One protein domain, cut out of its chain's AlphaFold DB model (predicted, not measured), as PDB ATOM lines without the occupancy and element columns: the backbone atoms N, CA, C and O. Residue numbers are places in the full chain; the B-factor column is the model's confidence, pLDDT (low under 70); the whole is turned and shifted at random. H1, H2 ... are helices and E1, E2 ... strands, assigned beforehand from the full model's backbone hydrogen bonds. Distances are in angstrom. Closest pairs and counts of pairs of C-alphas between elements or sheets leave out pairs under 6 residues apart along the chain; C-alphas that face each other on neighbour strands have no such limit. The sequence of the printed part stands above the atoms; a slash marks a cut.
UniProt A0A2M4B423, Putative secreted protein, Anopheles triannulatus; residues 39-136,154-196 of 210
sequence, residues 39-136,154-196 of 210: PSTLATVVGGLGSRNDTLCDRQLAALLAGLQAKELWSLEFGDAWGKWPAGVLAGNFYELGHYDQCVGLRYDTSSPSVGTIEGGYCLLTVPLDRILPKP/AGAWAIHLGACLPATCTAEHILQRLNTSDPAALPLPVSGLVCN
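What this domain is: This is residues 39 to 136 and 154 to 196 of the 210 residues of the protein "Putative secreted protein" of Anopheles triannulatus (UniProt A0A2M4B423). A long, narrow antiparallel ribbon of E2 and E3 runs through the domain, with short E1 and E4 added along E2; the helices make an arc round it, from H4 through H3, H2 and H1 to H5. The link between E1 and E2 lies at one end of the long axis, the cut end at Pro 136 at the other. The printed part has 141 residues, with five named helices and four named strands in the order H1 H2 H3 H4 E1 E2 E3 H5 E4; the class is mixed, helices and strands. It is compact, with a radius of gyration of the C-alphas of 14.8 A, yet elongated, spanning 50 by 30 by 26 A.

How they stand to each other: The branched sheet is twisted, its C-alphas up to 4.2 A off the best plane. E2, residues 117 to 128, has three antiparallel neighbours. E3, residues 158 to 166, is on one side of it, with N 123 and O 163 2.9 A apart. E1, residues 107 to 109, and E4, residues 192 to 195, are on the other side; N 108 and O 118 are 2.8 A apart, as are N 124 and O 194. E1 and E2 form a hairpin. H4, residues 100 to 105, lies over E2 at a height over the sheet of 6.8 A; their closest C-alphas, Val 104 and Gly 120, are 4.9 A apart. H3, residues 73 to 81, touches H4 in a helical hairpin, C-alphas 81 and 103 being closest at 5.4 A. H2, residues 56 to 70, only grazes the sheet with residues 56 to 64. H2 touches H3 with residues 64 to 68 alone, about perpendicular at 77 degrees, closest at C-alphas 67 and 75, 5.3 A. H1, residues 39 to 49, forms a helical hairpin with H2, closest at C-alphas 43 and 65, 5.7 A. H5, residues 171 to 180, touches H1, closest at C-alphas 49 and 177, 5.7 A. Every O i to N i+4 pair is within hydrogen-bond range in H1, H2, H4 and H5; in H3, 4 of 5 are.

Where its parts are: E2 is 33.3 A long, from C-alpha 117 at (28.162, -22.043, -39.235); E3 is 24.4 A and H2 20.9 A. H1 begins at C-alpha 39 (47.431, -31.073, -38.137), and E4 ends at C-alpha 195 (42.889, -10.701, -41.816).

The domain as a whole: The C-alphas farthest apart, Pro 113 and Pro 136, are 50.7 A apart. Residues 137 to 153 are not printed; C-alphas 136 and 154 are 16.1 A apart across this cut. The links H3 to H4 and H5 to E4 are long. The pLDDT is under 70 in 27 residues, among them 39 to 44 and 179 to 189.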
ATOM      1  N   PRO A  39      48.461 -31.092 -39.176       52.94
ATOM      2  CA  PRO A  39      47.431 -31.073 -38.137       52.94
ATOM      3  C   PRO A  39      47.955 -30.660 -36.757       52.94
ATOM      4  O   PRO A  39      47.215 -30.058 -35.989       52.94
ATOM      5  N   SER A  40      49.206 -30.985 -36.405       55.03
ATOM      6  CA  SER A  40      49.736 -30.766 -35.048       55.03
ATOM      7  C   SER A  40      50.130 -29.311 -34.815       55.03
ATOM      8  O   SER A  40      49.820 -28.746 -33.766       55.03
ATOM      9  N   THR A  41      50.760 -28.678 -35.805       60.12
ATOM     10  CA  THR A  41      51.104 -27.250 -35.761       60.12
ATOM     11  C   THR A  41      49.849 -26.384 -35.742       60.12
ATOM     12  O   THR A  41      49.716 -25.542 -34.855       60.12
ATOM     13  N   LEU A  42      48.881 -26.665 -36.622       69.38
ATOM     14  CA  LEU A  42      47.586 -25.992 -36.608       69.38
ATOM     15  C   LEU A  42      46.851 -26.200 -35.280       69.38
ATOM     16  O   LEU A  42      46.439 -25.223 -34.665       69.38
ATOM     17  N   ALA A  43      46.726 -27.440 -34.798       66.31
ATOM     18  CA  ALA A  43      46.049 -27.727 -33.532       66.31
ATOM     19  C   ALA A  43      46.706 -27.016 -32.340       66.31
ATOM     20  O   ALA A  43      46.017 -26.595 -31.416       66.31
ATOM     21  N   THR A  44      48.027 -26.832 -32.362       69.31
ATOM     22  CA  THR A  44      48.737 -26.106 -31.300       69.31
ATOM     23  C   THR A  44      48.417 -24.614 -31.349       69.31
ATOM     24  O   THR A  44      48.084 -24.021 -30.325       69.31
ATOM     25  N   VAL A  45      48.454 -24.006 -32.540       71.88
ATOM     26  CA  VAL A  45      48.114 -22.585 -32.711       71.88
ATOM     27  C   VAL A  45      46.639 -22.332 -32.387       71.88
ATOM     28  O   VAL A  45      46.330 -21.460 -31.581       71.88
ATOM     29  N   VAL A  46      45.728 -23.136 -32.936       76.25
ATOM     30  CA  VAL A  46      44.280 -23.078 -32.668       76.25
ATOM     31  C   VAL A  46      43.990 -23.325 -31.183       76.25
ATOM     32  O   VAL A  46      43.167 -22.630 -30.595       76.25
ATOM     33  N   GLY A  47      44.703 -24.248 -30.534       69.56
ATOM     34  CA  GLY A  47      44.583 -24.494 -29.096       69.56
ATOM     35  C   GLY A  47      45.020 -23.313 -28.235       69.56
ATOM     36  O   GLY A  47      44.291 -22.930 -27.321       69.56
ATOM     37  N   GLY A  48      46.148 -22.676 -28.559       70.12
ATOM     38  CA  GLY A  48      46.593 -21.455 -27.877       70.12
ATOM     39  C   GLY A  48      45.608 -20.294 -28.046       70.12
ATOM     40  O   GLY A  48      45.373 -19.516 -27.120       70.12
ATOM     41  N   LEU A  49      44.962 -20.224 -29.208       71.94
ATOM     42  CA  LEU A  49      43.959 -19.213 -29.509       71.94
ATOM     43  C   LEU A  49      42.594 -19.492 -28.844       71.94
ATOM     44  O   LEU A  49      41.838 -18.546 -28.685       71.94
ATOM     45  N   GLY A  50      42.268 -20.720 -28.405       63.50
ATOM     46  CA  GLY A  50      40.922 -21.156 -27.964       63.50
ATOM     47  C   GLY A  50      40.653 -21.212 -26.448       63.50
ATOM     48  O   GLY A  50      39.613 -21.699 -26.024       63.50
ATOM     49  N   SER A  51      41.567 -20.700 -25.622       59.78
ATOM     50  CA  SER A  51      41.571 -20.804 -24.148       59.78
ATOM     51  C   SER A  51      40.320 -20.328 -23.352       59.78
ATOM     52  O   SER A  51      40.215 -20.635 -22.165       59.78
ATOM     53  N   ARG A  52      39.332 -19.617 -23.926       64.00
ATOM     54  CA  ARG A  52      38.108 -19.211 -23.188       64.00
ATOM     55  C   ARG A  52      36.888 -19.074 -24.101       64.00
ATOM     56  O   ARG A  52      36.944 -18.286 -25.026       64.00
ATOM     57  N   ASN A  53      35.782 -19.778 -23.834       66.69
ATOM     58  CA  ASN A  53      34.550 -19.791 -24.658       66.69
ATOM     59  C   ASN A  53      33.681 -18.516 -24.535       66.69
ATOM     60  O   ASN A  53      32.451 -18.592 -24.532       66.69
ATOM     61  N   ASP A  54      34.298 -17.343 -24.420       75.50
ATOM     62  CA  ASP A  54      33.575 -16.096 -24.154       75.50
ATOM     63  C   ASP A  54      32.985 -15.490 -25.440       75.50
ATOM     64  O   ASP A  54      31.939 -14.840 -25.404       75.50
ATOM     65  N   THR A  55      33.602 -15.742 -26.601       88.06
ATOM     66  CA  THR A  55      33.153 -15.204 -27.894       88.06
ATOM     67  C   THR A  55      32.684 -16.294 -28.869       88.06
ATOM     68  O   THR A  55      32.776 -17.497 -28.608       88.06
ATOM     69  N   LEU A  56      32.120 -15.885 -30.011       90.31
ATOM     70  CA  LEU A  56      31.795 -16.807 -31.107       90.31
ATOM     71  C   LEU A  56      33.068 -17.391 -31.739       90.31
ATOM     72  O   LEU A  56      33.132 -18.598 -31.947       90.31
ATOM     73  N   CYS A  57      34.087 -16.551 -31.963       89.62
ATOM     74  CA  CYS A  57      35.394 -16.968 -32.474       89.62
ATOM     75  C   CYS A  57      35.988 -18.090 -31.616       89.62
ATOM     76  O   CYS A  57      36.381 -19.122 -32.148       89.62
ATOM     77  N   ASP A  58      35.957 -17.947 -30.288       88.38
ATOM     78  CA  ASP A  58      36.488 -18.963 -29.374       88.38
ATOM     79  C   ASP A  58      35.780 -20.307 -29.499       88.38
ATOM     80  O   ASP A  58      36.423 -21.351 -29.570       88.38
ATOM     81  N   ARG A  59      34.446 -20.281 -29.570       90.69
ATOM     82  CA  ARG A  59      33.634 -21.493 -29.714       90.69
ATOM     83  C   ARG A  59      33.888 -22.188 -31.048       90.69
ATOM     84  O   ARG A  59      34.001 -23.410 -31.082       90.69
ATOM     85  N   GLN A  60      33.996 -21.425 -32.135       92.69
ATOM     86  CA  GLN A  60      34.293 -21.965 -33.464       92.69
ATOM     87  C   GLN A  60      35.713 -22.517 -33.552       92.69
ATOM     88  O   GLN A  60      35.938 -23.569 -34.142       92.69
ATOM     89  N   LEU A  61      36.661 -21.852 -32.908       90.19
ATOM     90  CA  LEU A  61      38.044 -22.278 -32.843       90.19
ATOM     91  C   LEU A  61      38.221 -23.531 -31.971       90.19
ATOM     92  O   LEU A  61      38.947 -24.447 -32.347       90.19
ATOM     93  N   ALA A  62      37.506 -23.621 -30.848       89.75
ATOM     94  CA  ALA A  62      37.446 -24.826 -30.027       89.75
ATOM     95  C   ALA A  62      36.806 -25.997 -30.793       89.75
ATOM     96  O   ALA A  62      37.298 -27.123 -30.719       89.75
ATOM     97  N   ALA A  63      35.751 -25.736 -31.572       91.94
ATOM     98  CA  ALA A  63      35.149 -26.736 -32.451       91.94
ATOM     99  C   ALA A  63      36.118 -27.187 -33.556       91.94
ATOM    100  O   ALA A  63      36.229 -28.385 -33.814       91.94
ATOM    101  N   LEU A  64      36.861 -26.256 -34.163       91.06
ATOM    102  CA  LEU A  64      37.904 -26.558 -35.146       91.06
ATOM    103  C   LEU A  64      39.013 -27.422 -34.540       91.06
ATOM    104  O   LEU A  64      39.402 -28.422 -35.138       91.06
ATOM    105  N   LEU A  65      39.473 -27.096 -33.330       90.25
ATOM    106  CA  LEU A  65      40.458 -27.904 -32.615       90.25
ATOM    107  C   LEU A  65      39.952 -29.323 -32.348       90.25
ATOM    108  O   LEU A  65      40.677 -30.289 -32.583       90.25
ATOM    109  N   ALA A  66      38.715 -29.448 -31.866       90.12
ATOM    110  CA  ALA A  66      38.093 -30.740 -31.612       90.12
ATOM    111  C   ALA A  66      37.963 -31.560 -32.907       90.12
ATOM    112  O   ALA A  66      38.296 -32.744 -32.914       90.12
ATOM    113  N   GLY A  67      37.566 -30.921 -34.013       90.44
ATOM    114  CA  GLY A  67      37.526 -31.537 -35.339       90.44
ATOM    115  C   GLY A  67      38.897 -32.044 -35.784       90.44
ATOM    116  O   GLY A  67      39.017 -33.202 -36.183       90.44
ATOM    117  N   LEU A  68      39.948 -31.226 -35.637       88.56
ATOM    118  CA  LEU A  68      41.323 -31.598 -36.000       88.56
ATOM    119  C   LEU A  68      41.824 -32.802 -35.193       88.56
ATOM    120  O   LEU A  68      42.474 -33.691 -35.743       88.56
ATOM    121  N   GLN A  69      41.507 -32.851 -33.897       88.44
ATOM    122  CA  GLN A  69      41.851 -33.979 -33.025       88.44
ATOM    123  C   GLN A  69      41.087 -35.251 -33.407       88.44
ATOM    124  O   GLN A  69      41.667 -36.339 -33.413       88.44
ATOM    125  N   ALA A  70      39.812 -35.107 -33.772       91.38
ATOM    126  CA  ALA A  70      38.973 -36.185 -34.287       91.38
ATOM    127  C   ALA A  70      39.311 -36.578 -35.739       91.38
ATOM    128  O   ALA A  70      38.881 -37.634 -36.195       91.38
ATOM    129  N   LYS A  71      40.134 -35.780 -36.437       89.44
ATOM    130  CA  LYS A  71      40.492 -35.935 -37.858       89.44
ATOM    131  C   LYS A  71      39.272 -35.882 -38.782       89.44
ATOM    132  O   LYS A  71      39.203 -36.602 -39.776       89.44
ATOM    133  N   GLU A  72      38.322 -35.020 -38.450       92.00
ATOM    134  CA  GLU A  72      37.135 -34.778 -39.265       92.00
ATOM    135  C   GLU A  72      37.518 -34.095 -40.581       92.00
ATOM    136  O   GLU A  72      38.304 -33.144 -40.574       92.00
ATOM    137  N   LEU A  73      36.936 -34.531 -41.702       92.69
ATOM    138  CA  LEU A  73      37.329 -34.061 -43.037       92.69
ATOM    139  C   LEU A  73      37.259 -32.533 -43.165       92.69
ATOM    140  O   LEU A  73      38.243 -31.917 -43.558       92.69
ATOM    141  N   TRP A  74      36.149 -31.925 -42.738       93.44
ATOM    142  CA  TRP A  74      35.955 -30.471 -42.784       93.44
ATOM    143  C   TRP A  74      37.063 -29.710 -42.042       93.44
ATOM    144  O   TRP A  74      37.519 -28.666 -42.488       93.44
ATOM    145  N   SER A  75      37.537 -30.238 -40.909       92.69
ATOM    146  CA  SER A  75      38.584 -29.593 -40.109       92.69
ATOM    147  C   SER A  75      39.967 -29.766 -40.737       92.69
ATOM    148  O   SER A  75      40.821 -28.888 -40.628       92.69
ATOM    149  N   LEU A  76      40.183 -30.885 -41.435       92.94
ATOM    150  CA  LEU A  76      41.410 -31.136 -42.179       92.94
ATOM    151  C   LEU A  76      41.515 -30.221 -43.401       92.94
ATOM    152  O   LEU A  76      42.626 -29.824 -43.732       92.94
ATOM    153  N   GLU A  77      40.398 -29.818 -44.013       93.69
ATOM    154  CA  GLU A  77      40.386 -28.823 -45.094       93.69
ATOM    155  C   GLU A  77      40.903 -27.451 -44.625       93.69
ATOM    156  O   GLU A  77      41.684 -26.822 -45.338       93.69
ATOM    157  N   PHE A  78      40.570 -27.017 -43.400       92.50
ATOM    158  CA  PHE A  78      41.166 -25.809 -42.801       92.50
ATOM    159  C   PHE A  78      42.690 -25.934 -42.664       92.50
ATOM    160  O   PHE A  78      43.422 -24.980 -42.930       92.50
ATOM    161  N   GLY A  79      43.181 -27.110 -42.262       90.75
ATOM    162  CA  GLY A  79      44.618 -27.380 -42.160       90.75
ATOM    163  C   GLY A  79      45.330 -27.535 -43.493       90.75
ATOM    164  O   GLY A  79      46.494 -27.161 -43.605       90.75
ATOM    165  N   ASP A  80      44.645 -28.038 -44.511       90.94
ATOM    166  CA  ASP A  80      45.187 -28.133 -45.860       90.94
ATOM    167  C   ASP A  80      45.340 -26.748 -46.504       90.94
ATOM    168  O   ASP A  80      46.388 -26.453 -47.086       90.94
ATOM    169  N   ALA A  81      44.356 -25.869 -46.281       92.50
ATOM    170  CA  ALA A  81      44.373 -24.488 -46.746       92.50
ATOM    171  C   ALA A  81      45.394 -23.595 -46.013       92.50
ATOM    172  O   ALA A  81      45.781 -22.539 -46.521       92.50
ATOM    173  N   TRP A  82      45.850 -24.010 -44.829       89.25
ATOM    174  CA  TRP A  82      46.828 -23.282 -44.025       89.25
ATOM    175  C   TRP A  82      48.247 -23.339 -44.630       89.25
ATOM    176  O   TRP A  82      48.737 -24.379 -45.082       89.25
ATOM    177  N   GLY A  83      48.945 -22.202 -44.588       86.81
ATOM    178  CA  GLY A  83      50.330 -22.023 -45.023       86.81
ATOM    179  C   GLY A  83      51.327 -22.737 -44.112       86.81
ATOM    180  O   GLY A  83      51.420 -22.482 -42.911       86.81
ATOM    181  N   LYS A  84      52.083 -23.669 -44.689       84.62
ATOM    182  CA  LYS A  84      53.027 -24.529 -43.962       84.62
ATOM    183  C   LYS A  84      54.323 -23.776 -43.625       84.62
ATOM    184  O   LYS A  84      54.442 -22.573 -43.819       84.62
ATOM    185  N   TRP A  85      55.320 -24.469 -43.083       82.88
ATOM    186  CA  TRP A  85      56.643 -23.862 -42.951       82.88
ATOM    187  C   TRP A  85      57.315 -23.772 -44.330       82.88
ATOM    188  O   TRP A  85      57.420 -24.809 -44.994       82.88
ATOM    189  N   PRO A  86      57.796 -22.592 -44.766       82.00
ATOM    190  CA  PRO A  86      58.374 -22.456 -46.090       82.00
ATOM    191  C   PRO A  86      59.637 -23.299 -46.223       82.00
ATOM    192  O   PRO A  86      60.514 -23.323 -45.351       82.00
ATOM    193  N   ALA A  87      59.772 -23.966 -47.363       83.44
ATOM    194  CA  ALA A  87      61.030 -24.588 -47.740       83.44
ATOM    195  C   ALA A  87      62.032 -23.505 -48.166       83.44
ATOM    196  O   ALA A  87      61.672 -22.551 -48.848       83.44
ATOM    197  N   GLY A  88      63.308 -23.653 -47.803       79.50
ATOM    198  CA  GLY A  88      64.351 -22.732 -48.265       79.50
ATOM    199  C   GLY A  88      64.360 -21.361 -47.579       79.50
ATOM    200  O   GLY A  88      64.817 -20.393 -48.180       79.50
ATOM    201  N   VAL A  89      63.922 -21.261 -46.318       79.69
ATOM    202  CA  VAL A  89      63.998 -20.009 -45.528       79.69
ATOM    203  C   VAL A  89      65.405 -19.409 -45.528       79.69
ATOM    204  O   VAL A  89      65.582 -18.223 -45.791       79.69
ATOM    205  N   LEU A  90      66.434 -20.236 -45.326       76.62
ATOM    206  CA  LEU A  90      67.835 -19.792 -45.345       76.62
ATOM    207  C   LEU A  90      68.328 -19.382 -46.747       76.62
ATOM    208  O   LEU A  90      69.345 -18.706 -46.860       76.62
ATOM    209  N   ALA A  91      67.603 -19.762 -47.803       75.56
ATOM    210  CA  ALA A  91      67.850 -19.348 -49.185       75.56
ATOM    211  C   ALA A  91      67.036 -18.094 -49.586       75.56
ATOM    212  O   ALA A  91      67.119 -17.636 -50.731       75.56
ATOM    213  N   GLY A  92      66.278 -17.516 -48.647       74.94
ATOM    214  CA  GLY A  92      65.484 -16.304 -48.850       74.94
ATOM    215  C   GLY A  92      64.027 -16.546 -49.241       74.94
ATOM    216  O   GLY A  92      63.393 -15.628 -49.754       74.94
ATOM    217  N   ASN A  93      63.489 -17.754 -49.032       79.31
ATOM    218  CA  ASN A  93      62.050 -17.977 -49.156       79.31
ATOM    219  C   ASN A  93      61.332 -17.608 -47.852       79.31
ATOM    220  O   ASN A  93      61.385 -18.347 -46.870       79.31
ATOM    221  N   PHE A  94      60.659 -16.461 -47.851       82.44
ATOM    222  CA  PHE A  94      59.981 -15.930 -46.670       82.44
ATOM    223  C   PHE A  94      58.458 -15.955 -46.767       82.44
ATOM    224  O   PHE A  94      57.809 -15.490 -45.842       82.44
ATOM    225  N   TYR A  95      57.877 -16.465 -47.853       83.56
ATOM    226  CA  TYR A  95      56.430 -16.448 -48.059       83.56
ATOM    227  C   TYR A  95      55.906 -17.868 -48.242       83.56
ATOM    228  O   TYR A  95      56.378 -18.600 -49.106       83.56
ATOM    229  N   GLU A  96      54.897 -18.231 -47.457       87.19
ATOM    230  CA  GLU A  96      54.112 -19.450 -47.629       87.19
ATOM    231  C   GLU A  96      52.638 -19.088 -47.428       87.19
ATOM    232  O   GLU A  96      52.140 -18.987 -46.309       87.19
ATOM    233  N   LEU A  97      51.948 -18.793 -48.529       87.69
ATOM    234  CA  LEU A  97      50.636 -18.142 -48.493       87.69
ATOM    235  C   LEU A  97      49.480 -19.102 -48.198       87.69
ATOM    236  O   LEU A  97      48.384 -18.619 -47.926       87.69
ATOM    237  N   GLY A  98      49.705 -20.419 -48.242       88.50
ATOM    238  CA  GLY A  98      48.628 -21.408 -48.175       88.50
ATOM    239  C   GLY A  98      47.703 -21.358 -49.398       88.50
ATOM    240  O   GLY A  98      48.017 -20.731 -50.413       88.50
ATOM    241  N   HIS A  99      46.551 -22.021 -49.302       92.12
ATOM    242  CA  HIS A  99      45.553 -22.066 -50.371       92.12
ATOM    243  C   HIS A  99      44.426 -21.068 -50.073       92.12
ATOM    244  O   HIS A  99      43.438 -21.390 -49.411       92.12
ATOM    245  N   TYR A 100      44.602 -19.831 -50.548       91.12
ATOM    246  CA  TYR A 100      43.684 -18.716 -50.289       91.12
ATOM    247  C   TYR A 100      42.239 -19.032 -50.697       91.12
ATOM    248  O   TYR A 100      41.342 -18.934 -49.860       91.12
ATOM    249  N   ASP A 101      42.031 -19.457 -51.950       92.12
ATOM    250  CA  ASP A 101      40.695 -19.694 -52.514       92.12
ATOM    251  C   ASP A 101      39.955 -20.821 -51.791       92.12
ATOM    252  O   ASP A 101      38.765 -20.697 -51.504       92.12
ATOM    253  N   GLN A 102      40.671 -21.892 -51.429       94.44
ATOM    254  CA  GLN A 102      40.116 -22.946 -50.585       94.44
ATOM    255  C   GLN A 102      39.687 -22.365 -49.245       94.44
ATOM    256  O   GLN A 102      38.535 -22.550 -48.880       94.44
ATOM    257  N   CYS A 103      40.561 -21.622 -48.558       93.69
ATOM    258  CA  CYS A 103      40.261 -21.082 -47.236       93.69
ATOM    259  C   CYS A 103      38.986 -20.231 -47.216       93.69
ATOM    260  O   CYS A 103      38.096 -20.496 -46.416       93.69
ATOM    261  N   VAL A 104      38.874 -19.238 -48.102       93.62
ATOM    262  CA  VAL A 104      37.697 -18.349 -48.136       93.62
ATOM    263  C   VAL A 104      36.428 -19.055 -48.625       93.62
ATOM    264  O   VAL A 104      35.326 -18.573 -48.381       93.62
ATOM    265  N   GLY A 105      36.573 -20.194 -49.309       94.06
ATOM    266  CA  GLY A 105      35.468 -21.045 -49.744       94.06
ATOM    267  C   GLY A 105      34.995 -22.063 -48.702       94.06
ATOM    268  O   GLY A 105      33.953 -22.686 -48.912       94.06
ATOM    269  N   LEU A 106      35.721 -22.259 -47.592       95.12
ATOM    270  CA  LEU A 106      35.335 -23.234 -46.568       95.12
ATOM    271  C   LEU A 106      34.087 -22.777 -45.819       95.12
ATOM    272  O   LEU A 106      34.024 -21.672 -45.279       95.12
ATOM    273  N   ARG A 107      33.116 -23.683 -45.718       96.19
ATOM    274  CA  ARG A 107      31.896 -23.496 -44.941       96.19
ATOM    275  C   ARG A 107      31.455 -24.824 -44.343       96.19
ATOM    276  O   ARG A 107      31.242 -25.796 -45.060       96.19
ATOM    277  N   TYR A 108      31.276 -24.846 -43.030       95.44
ATOM    278  CA  TYR A 108      30.826 -26.011 -42.281       95.44
ATOM    279  C   TYR A 108      29.668 -25.637 -41.358       95.44
ATOM    280  O   TYR A 108      29.812 -24.820 -40.447       95.44
ATOM    281  N   ASP A 109      28.505 -26.241 -41.585       94.88
ATOM    282  CA  ASP A 109      27.323 -26.039 -40.752       94.88
ATOM    283  C   ASP A 109      27.352 -27.006 -39.563       94.88
ATOM    284  O   ASP A 109      27.246 -28.224 -39.719       94.88
ATOM    285  N   THR A 110      27.509 -26.466 -38.353       91.25
ATOM    286  CA  THR A 110      27.527 -27.294 -37.143       91.25
ATOM    287  C   THR A 110      26.104 -27.608 -36.689       91.25
ATOM    288  O   THR A 110      25.181 -26.809 -36.850       91.25
ATOM    289  N   SER A 111      25.924 -28.755 -36.035       88.94
ATOM    290  CA  SER A 111      24.656 -29.105 -35.384       88.94
ATOM    291  C   SER A 111      24.396 -28.307 -34.100       88.94
ATOM    292  O   SER A 111      23.276 -28.306 -33.590       88.94
ATOM    293  N   SER A 112      25.417 -27.631 -33.562       88.25
ATOM    294  CA  SER A 112      25.315 -26.873 -32.322       88.25
ATOM    295  C   SER A 112      24.904 -25.424 -32.601       88.25
ATOM    296  O   SER A 112      25.688 -24.661 -33.177       88.25
ATOM    297  N   PRO A 113      23.738 -24.965 -32.112       85.69
ATOM    298  CA  PRO A 113      23.296 -23.588 -32.327       85.69
ATOM    299  C   PRO A 113      24.225 -22.558 -31.667       85.69
ATOM    300  O   PRO A 113      24.229 -21.394 -32.049       85.69
ATOM    301  N   SER A 114      25.031 -22.969 -30.680       85.06
ATOM    302  CA  SER A 114      25.994 -22.091 -30.016       85.06
ATOM    303  C   SER A 114      27.286 -21.879 -30.813       85.06
ATOM    304  O   SER A 114      27.999 -20.922 -30.519       85.06
ATOM    305  N   VAL A 115      27.599 -22.733 -31.791       90.00
ATOM    306  CA  VAL A 115      28.772 -22.587 -32.676       90.00
ATOM    307  C   VAL A 115      28.344 -22.043 -34.043       90.00
ATOM    308  O   VAL A 115      29.064 -21.241 -34.639       90.00
ATOM    309  N   GLY A 116      27.141 -22.412 -34.496       92.88
ATOM    310  CA  GLY A 116      26.566 -21.944 -35.755       92.88
ATOM    311  C   GLY A 116      27.316 -22.493 -36.966       92.88
ATOM    312  O   GLY A 116      27.862 -23.593 -36.906       92.88
ATOM    313  N   THR A 117      27.338 -21.737 -38.059       95.56
ATOM    314  CA  THR A 117      28.162 -22.043 -39.235       95.56
ATOM    315  C   THR A 117      29.582 -21.522 -39.034       95.56
ATOM    316  O   THR A 117      29.776 -20.359 -38.683       95.56
ATOM    317  N   ILE A 118      30.571 -22.368 -39.312       95.19
ATOM    318  CA  ILE A 118      31.985 -22.004 -39.366       95.19
ATOM    319  C   ILE A 118      32.344 -21.716 -40.822       95.19
ATOM    320  O   ILE A 118      32.273 -22.604 -41.667       95.19
ATOM    321  N   GLU A 119      32.737 -20.483 -41.112       95.38
ATOM    322  CA  GLU A 119      33.240 -20.070 -42.427       95.38
ATOM    323  C   GLU A 119      34.739 -19.803 -42.340       95.38
ATOM    324  O   GLU A 119      35.230 -19.391 -41.286       95.38
ATOM    325  N   GLY A 120      35.475 -20.052 -43.417       93.56
ATOM    326  CA  GLY A 120      36.907 -19.796 -43.472       93.56
ATOM    327  C   GLY A 120      37.231 -18.332 -43.768       93.56
ATOM    328  O   GLY A 120      36.657 -17.693 -44.645       93.56
ATOM    329  N   GLY A 121      38.167 -17.789 -43.002       92.56
ATOM    330  CA  GLY A 121      38.714 -16.451 -43.118       92.56
ATOM    331  C   GLY A 121      40.226 -16.521 -43.293       92.56
ATOM    332  O   GLY A 121      40.936 -17.152 -42.506       92.56
ATOM    333  N   TYR A 122      40.717 -15.853 -44.334       92.06
ATOM    334  CA  TYR A 122      42.141 -15.783 -44.621       92.06
ATOM    335  C   TYR A 122      42.827 -14.689 -43.801       92.06
ATOM    336  O   TYR A 122      42.399 -13.528 -43.808       92.06
ATOM    337  N   CYS A 123      43.938 -15.044 -43.161       89.88
ATOM    338  CA  CYS A 123      44.803 -14.111 -42.452       89.88
ATOM    339  C   CYS A 123      46.267 -14.314 -42.840       89.88
ATOM    340  O   CYS A 123      46.735 -15.438 -42.940       89.88
ATOM    341  N   LEU A 124      47.024 -13.234 -42.999       88.69
ATOM    342  CA  LEU A 124      48.465 -13.279 -43.215       88.69
ATOM    343  C   LEU A 124      49.187 -12.987 -41.896       88.69
ATOM    344  O   LEU A 124      49.097 -11.873 -41.372       88.69
ATOM    345  N   LEU A 125      49.908 -13.970 -41.357       85.69
ATOM    346  CA  LEU A 125      50.756 -13.800 -40.179       85.69
ATOM    347  C   LEU A 125      52.162 -13.376 -40.580       85.69
ATOM    348  O   LEU A 125      52.693 -13.815 -41.595       85.69
ATOM    349  N   THR A 126      52.795 -12.585 -39.723       85.06
ATOM    350  CA  THR A 126      54.210 -12.227 -39.809       85.06
ATOM    351  C   THR A 126      54.935 -12.755 -38.579       85.06
ATOM    352  O   THR A 126      54.634 -12.360 -37.450       85.06
ATOM    353  N   VAL A 127      55.898 -13.643 -38.808       82.62
ATOM    354  CA  VAL A 127      56.672 -14.354 -37.787       82.62
ATOM    355  C   VAL A 127      58.132 -13.903 -37.876       82.62
ATOM    356  O   VAL A 127      58.835 -14.333 -38.796       82.62
ATOM    357  N   PRO A 128      58.633 -13.035 -36.977       82.94
ATOM    358  CA  PRO A 128      60.056 -12.731 -36.901       82.94
ATOM    359  C   PRO A 128      60.873 -13.992 -36.625       82.94
ATOM    360  O   PRO A 128      60.585 -14.778 -35.721       82.94
ATOM    361  N   LEU A 129      61.956 -14.146 -37.374       79.25
ATOM    362  CA  LEU A 129      62.865 -15.272 -37.229       79.25
ATOM    363  C   LEU A 129      63.965 -15.025 -36.195       79.25
ATOM    364  O   LEU A 129      64.672 -15.966 -35.855       79.25
ATOM    365  N   ASP A 130      64.094 -13.806 -35.655       79.06
ATOM    366  CA  ASP A 130      65.159 -13.413 -34.717       79.06
ATOM    367  C   ASP A 130      65.310 -14.347 -33.506       79.06
ATOM    368  O   ASP A 130      66.414 -14.519 -32.994       79.06
ATOM    369  N   ARG A 131      64.202 -14.942 -33.039       71.38
ATOM    370  CA  ARG A 131      64.173 -15.841 -31.872       71.38
ATOM    371  C   ARG A 131      64.203 -17.329 -32.226       71.38
ATOM    372  O   ARG A 131      64.300 -18.149 -31.321       71.38
ATOM    373  N   ILE A 132      64.085 -17.674 -33.509       72.00
ATOM    374  CA  ILE A 132      63.905 -19.057 -33.982       72.00
ATOM    375  C   ILE A 132      65.133 -19.528 -34.761       72.00
ATOM    376  O   ILE A 132      65.593 -20.652 -34.582       72.00
ATOM    377  N   LEU A 133      65.668 -18.670 -35.633       73.88
ATOM    378  CA  LEU A 133      66.788 -18.985 -36.508       73.88
ATOM    379  C   LEU A 133      67.864 -17.904 -36.390       73.88
ATOM    380  O   LEU A 133      67.541 -16.713 -36.476       73.88
ATOM    381  N   PRO A 134      69.148 -18.287 -36.267       71.88
ATOM    382  CA  PRO A 134      70.226 -17.318 -36.355       71.88
ATOM    383  C   PRO A 134      70.126 -16.612 -37.706       71.88
ATOM    384  O   PRO A 134      69.919 -17.260 -38.734       71.88
ATOM    385  N   LYS A 135      70.273 -15.284 -37.707       69.06
ATOM    386  CA  LYS A 135      70.384 -14.529 -38.955       69.06
ATOM    387  C   LYS A 135      71.583 -15.085 -39.715       69.06
ATOM    388  O   LYS A 135      72.701 -14.955 -39.206       69.06
ATOM    389  N   PRO A 136      71.399 -15.706 -40.892       64.00
ATOM    390  CA  PRO A 136      72.537 -16.046 -41.711       64.00
ATOM    391  C   PRO A 136      73.261 -14.732 -41.985       64.00
ATOM    392  O   PRO A 136      72.639 -13.740 -42.378       64.00
ATOM    393  N   ALA A 154      61.076  -6.690 -46.800       51.06
ATOM    394  CA  ALA A 154      61.741  -5.396 -46.990       51.06
ATOM    395  C   ALA A 154      63.017  -5.244 -46.121       51.06
ATOM    396  O   ALA A 154      63.078  -4.413 -45.223       51.06
ATOM    397  N   GLY A 155      64.014  -6.111 -46.312       56.16
ATOM    398  CA  GLY A 155      65.133  -6.351 -45.404       56.16
ATOM    399  C   GLY A 155      64.767  -7.094 -44.109       56.16
ATOM    400  O   GLY A 155      65.654  -7.332 -43.292       56.16
ATOM    401  N   ALA A 156      63.498  -7.459 -43.887       65.12
ATOM    402  CA  ALA A 156      63.053  -8.053 -42.627       65.12
ATOM    403  C   ALA A 156      63.333  -9.568 -42.567       65.12
ATOM    404  O   ALA A 156      62.919 -10.328 -43.442       65.12
ATOM    405  N   TRP A 157      64.005 -10.016 -41.500       77.44
ATOM    406  CA  TRP A 157      64.216 -11.435 -41.182       77.44
ATOM    407  C   TRP A 157      62.941 -12.019 -40.551       77.44
ATOM    408  O   TRP A 157      62.883 -12.277 -39.350       77.44
ATOM    409  N   ALA A 158      61.887 -12.145 -41.356       81.69
ATOM    410  CA  ALA A 158      60.566 -12.603 -40.939       81.69
ATOM    411  C   ALA A 158      59.920 -13.468 -42.027       81.69
ATOM    412  O   ALA A 158      60.128 -13.223 -43.212       81.69
ATOM    413  N   ILE A 159      59.132 -14.460 -41.614       81.88
ATOM    414  CA  ILE A 159      58.304 -15.279 -42.501       81.88
ATOM    415  C   ILE A 159      56.884 -14.717 -42.522       81.88
ATOM    416  O   ILE A 159      56.330 -14.369 -41.480       81.88
ATOM    417  N   HIS A 160      56.281 -14.696 -43.702       85.69
ATOM    418  CA  HIS A 160      54.869 -14.445 -43.922       85.69
ATOM    419  C   HIS A 160      54.145 -15.765 -44.206       85.69
ATOM    420  O   HIS A 160      54.446 -16.441 -45.192       85.69
ATOM    421  N   LEU A 161      53.207 -16.128 -43.334       86.31
ATOM    422  CA  LEU A 161      52.435 -17.369 -43.408       86.31
ATOM    423  C   LEU A 161      50.957 -17.053 -43.632       86.31
ATOM    424  O   LEU A 161      50.414 -16.186 -42.952       86.31
ATOM    425  N   GLY A 162      50.291 -17.755 -44.541       88.75
ATOM    426  CA  GLY A 162      48.832 -17.739 -44.617       88.75
ATOM    427  C   GLY A 162      48.220 -18.618 -43.527       88.75
ATOM    428  O   GLY A 162      48.598 -19.773 -43.378       88.75
ATOM    429  N   ALA A 163      47.259 -18.100 -42.779       88.62
ATOM    430  CA  ALA A 163      46.409 -18.844 -41.860       88.62
ATOM    431  C   ALA A 163      44.995 -18.923 -42.406       88.62
ATOM    432  O   ALA A 163      44.435 -17.913 -42.836       88.62
ATOM    433  N   CYS A 164      44.405 -20.108 -42.275       91.62
ATOM    434  CA  CYS A 164      42.973 -20.284 -42.403       91.62
ATOM    435  C   CYS A 164      42.341 -20.438 -41.019       91.62
ATOM    436  O   CYS A 164      42.584 -21.421 -40.319       91.62
ATOM    437  N   LEU A 165      41.567 -19.437 -40.609       91.69
ATOM    438  CA  LEU A 165      40.895 -19.371 -39.312       91.69
ATOM    439  C   LEU A 165      39.397 -19.150 -39.524       91.69
ATOM    440  O   LEU A 165      38.996 -18.785 -40.623       91.69
ATOM    441  N   PRO A 166      38.541 -19.343 -38.511       93.12
ATOM    442  CA  PRO A 166      37.140 -18.969 -38.635       93.12
ATOM    443  C   PRO A 166      36.989 -17.476 -38.970       93.12
ATOM    444  O   PRO A 166      37.595 -16.631 -38.312       93.12
ATOM    445  N   ALA A 167      36.145 -17.134 -39.943       92.12
ATOM    446  CA  ALA A 167      35.906 -15.758 -40.393       92.12
ATOM    447  C   ALA A 167      35.357 -14.837 -39.286       92.12
ATOM    448  O   ALA A 167      35.452 -13.615 -39.369       92.12
ATOM    449  N   THR A 168      34.808 -15.421 -38.220       90.44
ATOM    450  CA  THR A 168      34.334 -14.704 -37.029       90.44
ATOM    451  C   THR A 168      35.471 -14.183 -36.141       90.44
ATOM    452  O   THR A 168      35.227 -13.376 -35.243       90.44
ATOM    453  N   CYS A 169      36.709 -14.630 -36.362       88.50
ATOM    454  CA  CYS A 169      37.888 -14.182 -35.633       88.50
ATOM    455  C   CYS A 169      38.513 -12.949 -36.301       88.50
ATOM    456  O   CYS A 169      38.945 -13.007 -37.450       88.50
ATOM    457  N   THR A 170      38.611 -11.835 -35.568       86.19
ATOM    458  CA  THR A 170      39.295 -10.625 -36.051       86.19
ATOM    459  C   THR A 170      40.781 -10.642 -35.709       86.19
ATOM    460  O   THR A 170      41.226 -11.354 -34.800       86.19
ATOM    461  N   ALA A 171      41.560  -9.824 -36.422       84.12
ATOM    462  CA  ALA A 171      43.001  -9.751 -36.231       84.12
ATOM    463  C   ALA A 171      43.383  -9.340 -34.803       84.12
ATOM    464  O   ALA A 171      44.300  -9.905 -34.209       84.12
ATOM    465  N   GLU A 172      42.634  -8.406 -34.223       80.50
ATOM    466  CA  GLU A 172      42.845  -7.902 -32.868       80.50
ATOM    467  C   GLU A 172      42.599  -9.001 -31.841       80.50
ATOM    468  O   GLU A 172      43.389  -9.158 -30.913       80.50
ATOM    469  N   HIS A 173      41.538  -9.791 -32.027       81.19
ATOM    470  CA  HIS A 173      41.208 -10.862 -31.099       81.19
ATOM    471  C   HIS A 173      42.284 -11.959 -31.112       81.19
ATOM    472  O   HIS A 173      42.714 -12.427 -30.057       81.19
ATOM    473  N   ILE A 174      42.789 -12.310 -32.296       80.50
ATOM    474  CA  ILE A 174      43.868 -13.291 -32.452       80.50
ATOM    475  C   ILE A 174      45.167 -12.761 -31.827       80.50
ATOM    476  O   ILE A 174      45.797 -13.455 -31.030       80.50
ATOM    477  N   LEU A 175      45.553 -11.516 -32.122       78.94
ATOM    478  CA  LEU A 175      46.764 -10.896 -31.569       78.94
ATOM    479  C   LEU A 175      46.699 -10.733 -30.049       78.94
ATOM    480  O   LEU A 175      47.691 -10.978 -29.362       78.94
ATOM    481  N   GLN A 176      45.535 -10.365 -29.512       78.94
ATOM    482  CA  GLN A 176      45.315 -10.291 -28.071       78.94
ATOM    483  C   GLN A 176      45.616 -11.642 -27.417       78.94
ATOM    484  O   GLN A 176      46.316 -11.694 -26.407       78.94
ATOM    485  N   ARG A 177      45.145 -12.737 -28.025       76.06
ATOM    486  CA  ARG A 177      45.334 -14.090 -27.496       76.06
ATOM    487  C   ARG A 177      46.777 -14.561 -27.582       76.06
ATOM    488  O   ARG A 177      47.280 -15.091 -26.594       76.06
ATOM    489  N   LEU A 178      47.451 -14.276 -28.695       72.06
ATOM    490  CA  LEU A 178      48.876 -14.566 -28.896       72.06
ATOM    491  C   LEU A 178      49.787 -13.817 -27.913       72.06
ATOM    492  O   LEU A 178      50.846 -14.319 -27.549       72.06
ATOM    493  N   ASN A 179      49.392 -12.621 -27.471       69.44
ATOM    494  CA  ASN A 179      50.172 -11.852 -26.499       69.44
ATOM    495  C   ASN A 179      49.938 -12.318 -25.050       69.44
ATOM    496  O   ASN A 179      50.815 -12.191 -24.203       69.44
ATOM    497  N   THR A 180      48.749 -12.853 -24.751       63.91
ATOM    498  CA  THR A 180      48.411 -13.384 -23.417       63.91
ATOM    499  C   THR A 180      48.805 -14.843 -23.208       63.91
ATOM    500  O   THR A 180      48.835 -15.309 -22.070       63.91
ATOM    501  N   SER A 181      49.066 -15.584 -24.282       59.78
ATOM    502  CA  SER A 181      49.510 -16.971 -24.199       59.78
ATOM    503  C   SER A 181      50.943 -17.066 -23.686       59.78
ATOM    504  O   SER A 181      51.802 -16.275 -24.072       59.78
ATOM    505  N   ASP A 182      51.203 -18.068 -22.846       52.19
ATOM    506  CA  ASP A 182      52.545 -18.386 -22.362       52.19
ATOM    507  C   ASP A 182      53.500 -18.582 -23.565       52.19
ATOM    508  O   ASP A 182      53.161 -19.346 -24.477       52.19
ATOM    509  N   PRO A 183      54.679 -17.929 -23.614       51.66
ATOM    510  CA  PRO A 183      55.668 -18.130 -24.678       51.66
ATOM    511  C   PRO A 183      56.128 -19.590 -24.831       51.66
ATOM    512  O   PRO A 183      56.729 -19.926 -25.848       51.66
ATOM    513  N   ALA A 184      55.852 -20.460 -23.853       43.44
ATOM    514  CA  ALA A 184      56.072 -21.901 -23.959       43.44
ATOM    515  C   ALA A 184      54.939 -22.665 -24.682       43.44
ATOM    516  O   ALA A 184      55.154 -23.795 -25.122       43.44
ATOM    517  N   ALA A 185      53.742 -22.084 -24.798       45.84
ATOM    518  CA  ALA A 185      52.553 -22.735 -25.356       45.84
ATOM    519  C   ALA A 185      52.382 -22.517 -26.868       45.84
ATOM    520  O   ALA A 185      51.722 -23.319 -27.528       45.84
ATOM    521  N   LEU A 186      52.983 -21.462 -27.430       53.22
ATOM    522  CA  LEU A 186      52.953 -21.180 -28.864       53.22
ATOM    523  C   LEU A 186      54.347 -21.335 -29.480       53.22
ATOM    524  O   LEU A 186      55.273 -20.628 -29.090       53.22
ATOM    525  N   PRO A 187      54.515 -22.216 -30.482       55.94
ATOM    526  CA  PRO A 187      55.822 -22.488 -31.071       55.94
ATOM    527  C   PRO A 187      56.373 -21.330 -31.918       55.94
ATOM    528  O   PRO A 187      57.517 -21.414 -32.363       55.94
ATOM    529  N   LEU A 188      55.591 -20.270 -32.171       62.44
ATOM    530  CA  LEU A 188      55.957 -19.187 -33.083       62.44
ATOM    531  C   LEU A 188      55.701 -17.797 -32.465       62.44
ATOM    532  O   LEU A 188      54.558 -17.492 -32.123       62.44
ATOM    533  N   PRO A 189      56.719 -16.920 -32.369       67.88
ATOM    534  CA  PRO A 189      56.524 -15.507 -32.065       67.88
ATOM    535  C   PRO A 189      55.840 -14.828 -33.254       67.88
ATOM    536  O   PRO A 189      56.449 -14.659 -34.304       67.88
ATOM    537  N   VAL A 190      54.580 -14.432 -33.107       72.44
ATOM    538  CA  VAL A 190      53.850 -13.670 -34.133       72.44
ATOM    539  C   VAL A 190      53.965 -12.181 -33.806       72.44
ATOM    540  O   VAL A 190      53.701 -11.775 -32.678       72.44
ATOM    541  N   SER A 191      54.367 -11.353 -34.772       73.88
ATOM    542  CA  SER A 191      54.510  -9.894 -34.590       73.88
ATOM    543  C   SER A 191      53.489  -9.064 -35.351       73.88
ATOM    544  O   SER A 191      53.340  -7.880 -35.072       73.88
ATOM    545  N   GLY A 192      52.788  -9.666 -36.307       78.38
ATOM    546  CA  GLY A 192      51.749  -8.994 -37.070       78.38
ATOM    547  C   GLY A 192      50.785 -10.003 -37.664       78.38
ATOM    548  O   GLY A 192      51.176 -11.126 -37.985       78.38
ATOM    549  N   LEU A 193      49.528  -9.599 -37.789       83.62
ATOM    550  CA  LEU A 193      48.471 -10.410 -38.365       83.62
ATOM    551  C   LEU A 193      47.492  -9.486 -39.081       83.62
ATOM    552  O   LEU A 193      47.010  -8.525 -38.484       83.62
ATOM    553  N   VAL A 194      47.222  -9.763 -40.352       87.19
ATOM    554  CA  VAL A 194      46.248  -9.010 -41.146       87.19
ATOM    555  C   VAL A 194      45.241  -9.996 -41.714       87.19
ATOM    556  O   VAL A 194      45.616 -10.898 -42.456       87.19
ATOM    557  N   CYS A 195      43.975  -9.848 -41.341       87.75
ATOM    558  CA  CYS A 195      42.889 -10.701 -41.816       87.75
ATOM    559  C   CYS A 195      42.049  -9.983 -42.861       87.75
ATOM    560  O   CYS A 195      41.916  -8.760 -42.824       87.75
ATOM    561  N   ASN A 196      41.443 -10.762 -43.756       75.94
ATOM    562  CA  ASN A 196      40.474 -10.277 -44.740       75.94
ATOM    563  C   ASN A 196      41.017  -9.189 -45.692       75.94
ATOM    564  O   ASN A 196      40.271  -8.403 -46.268       75.94
TER     565      ASN A 196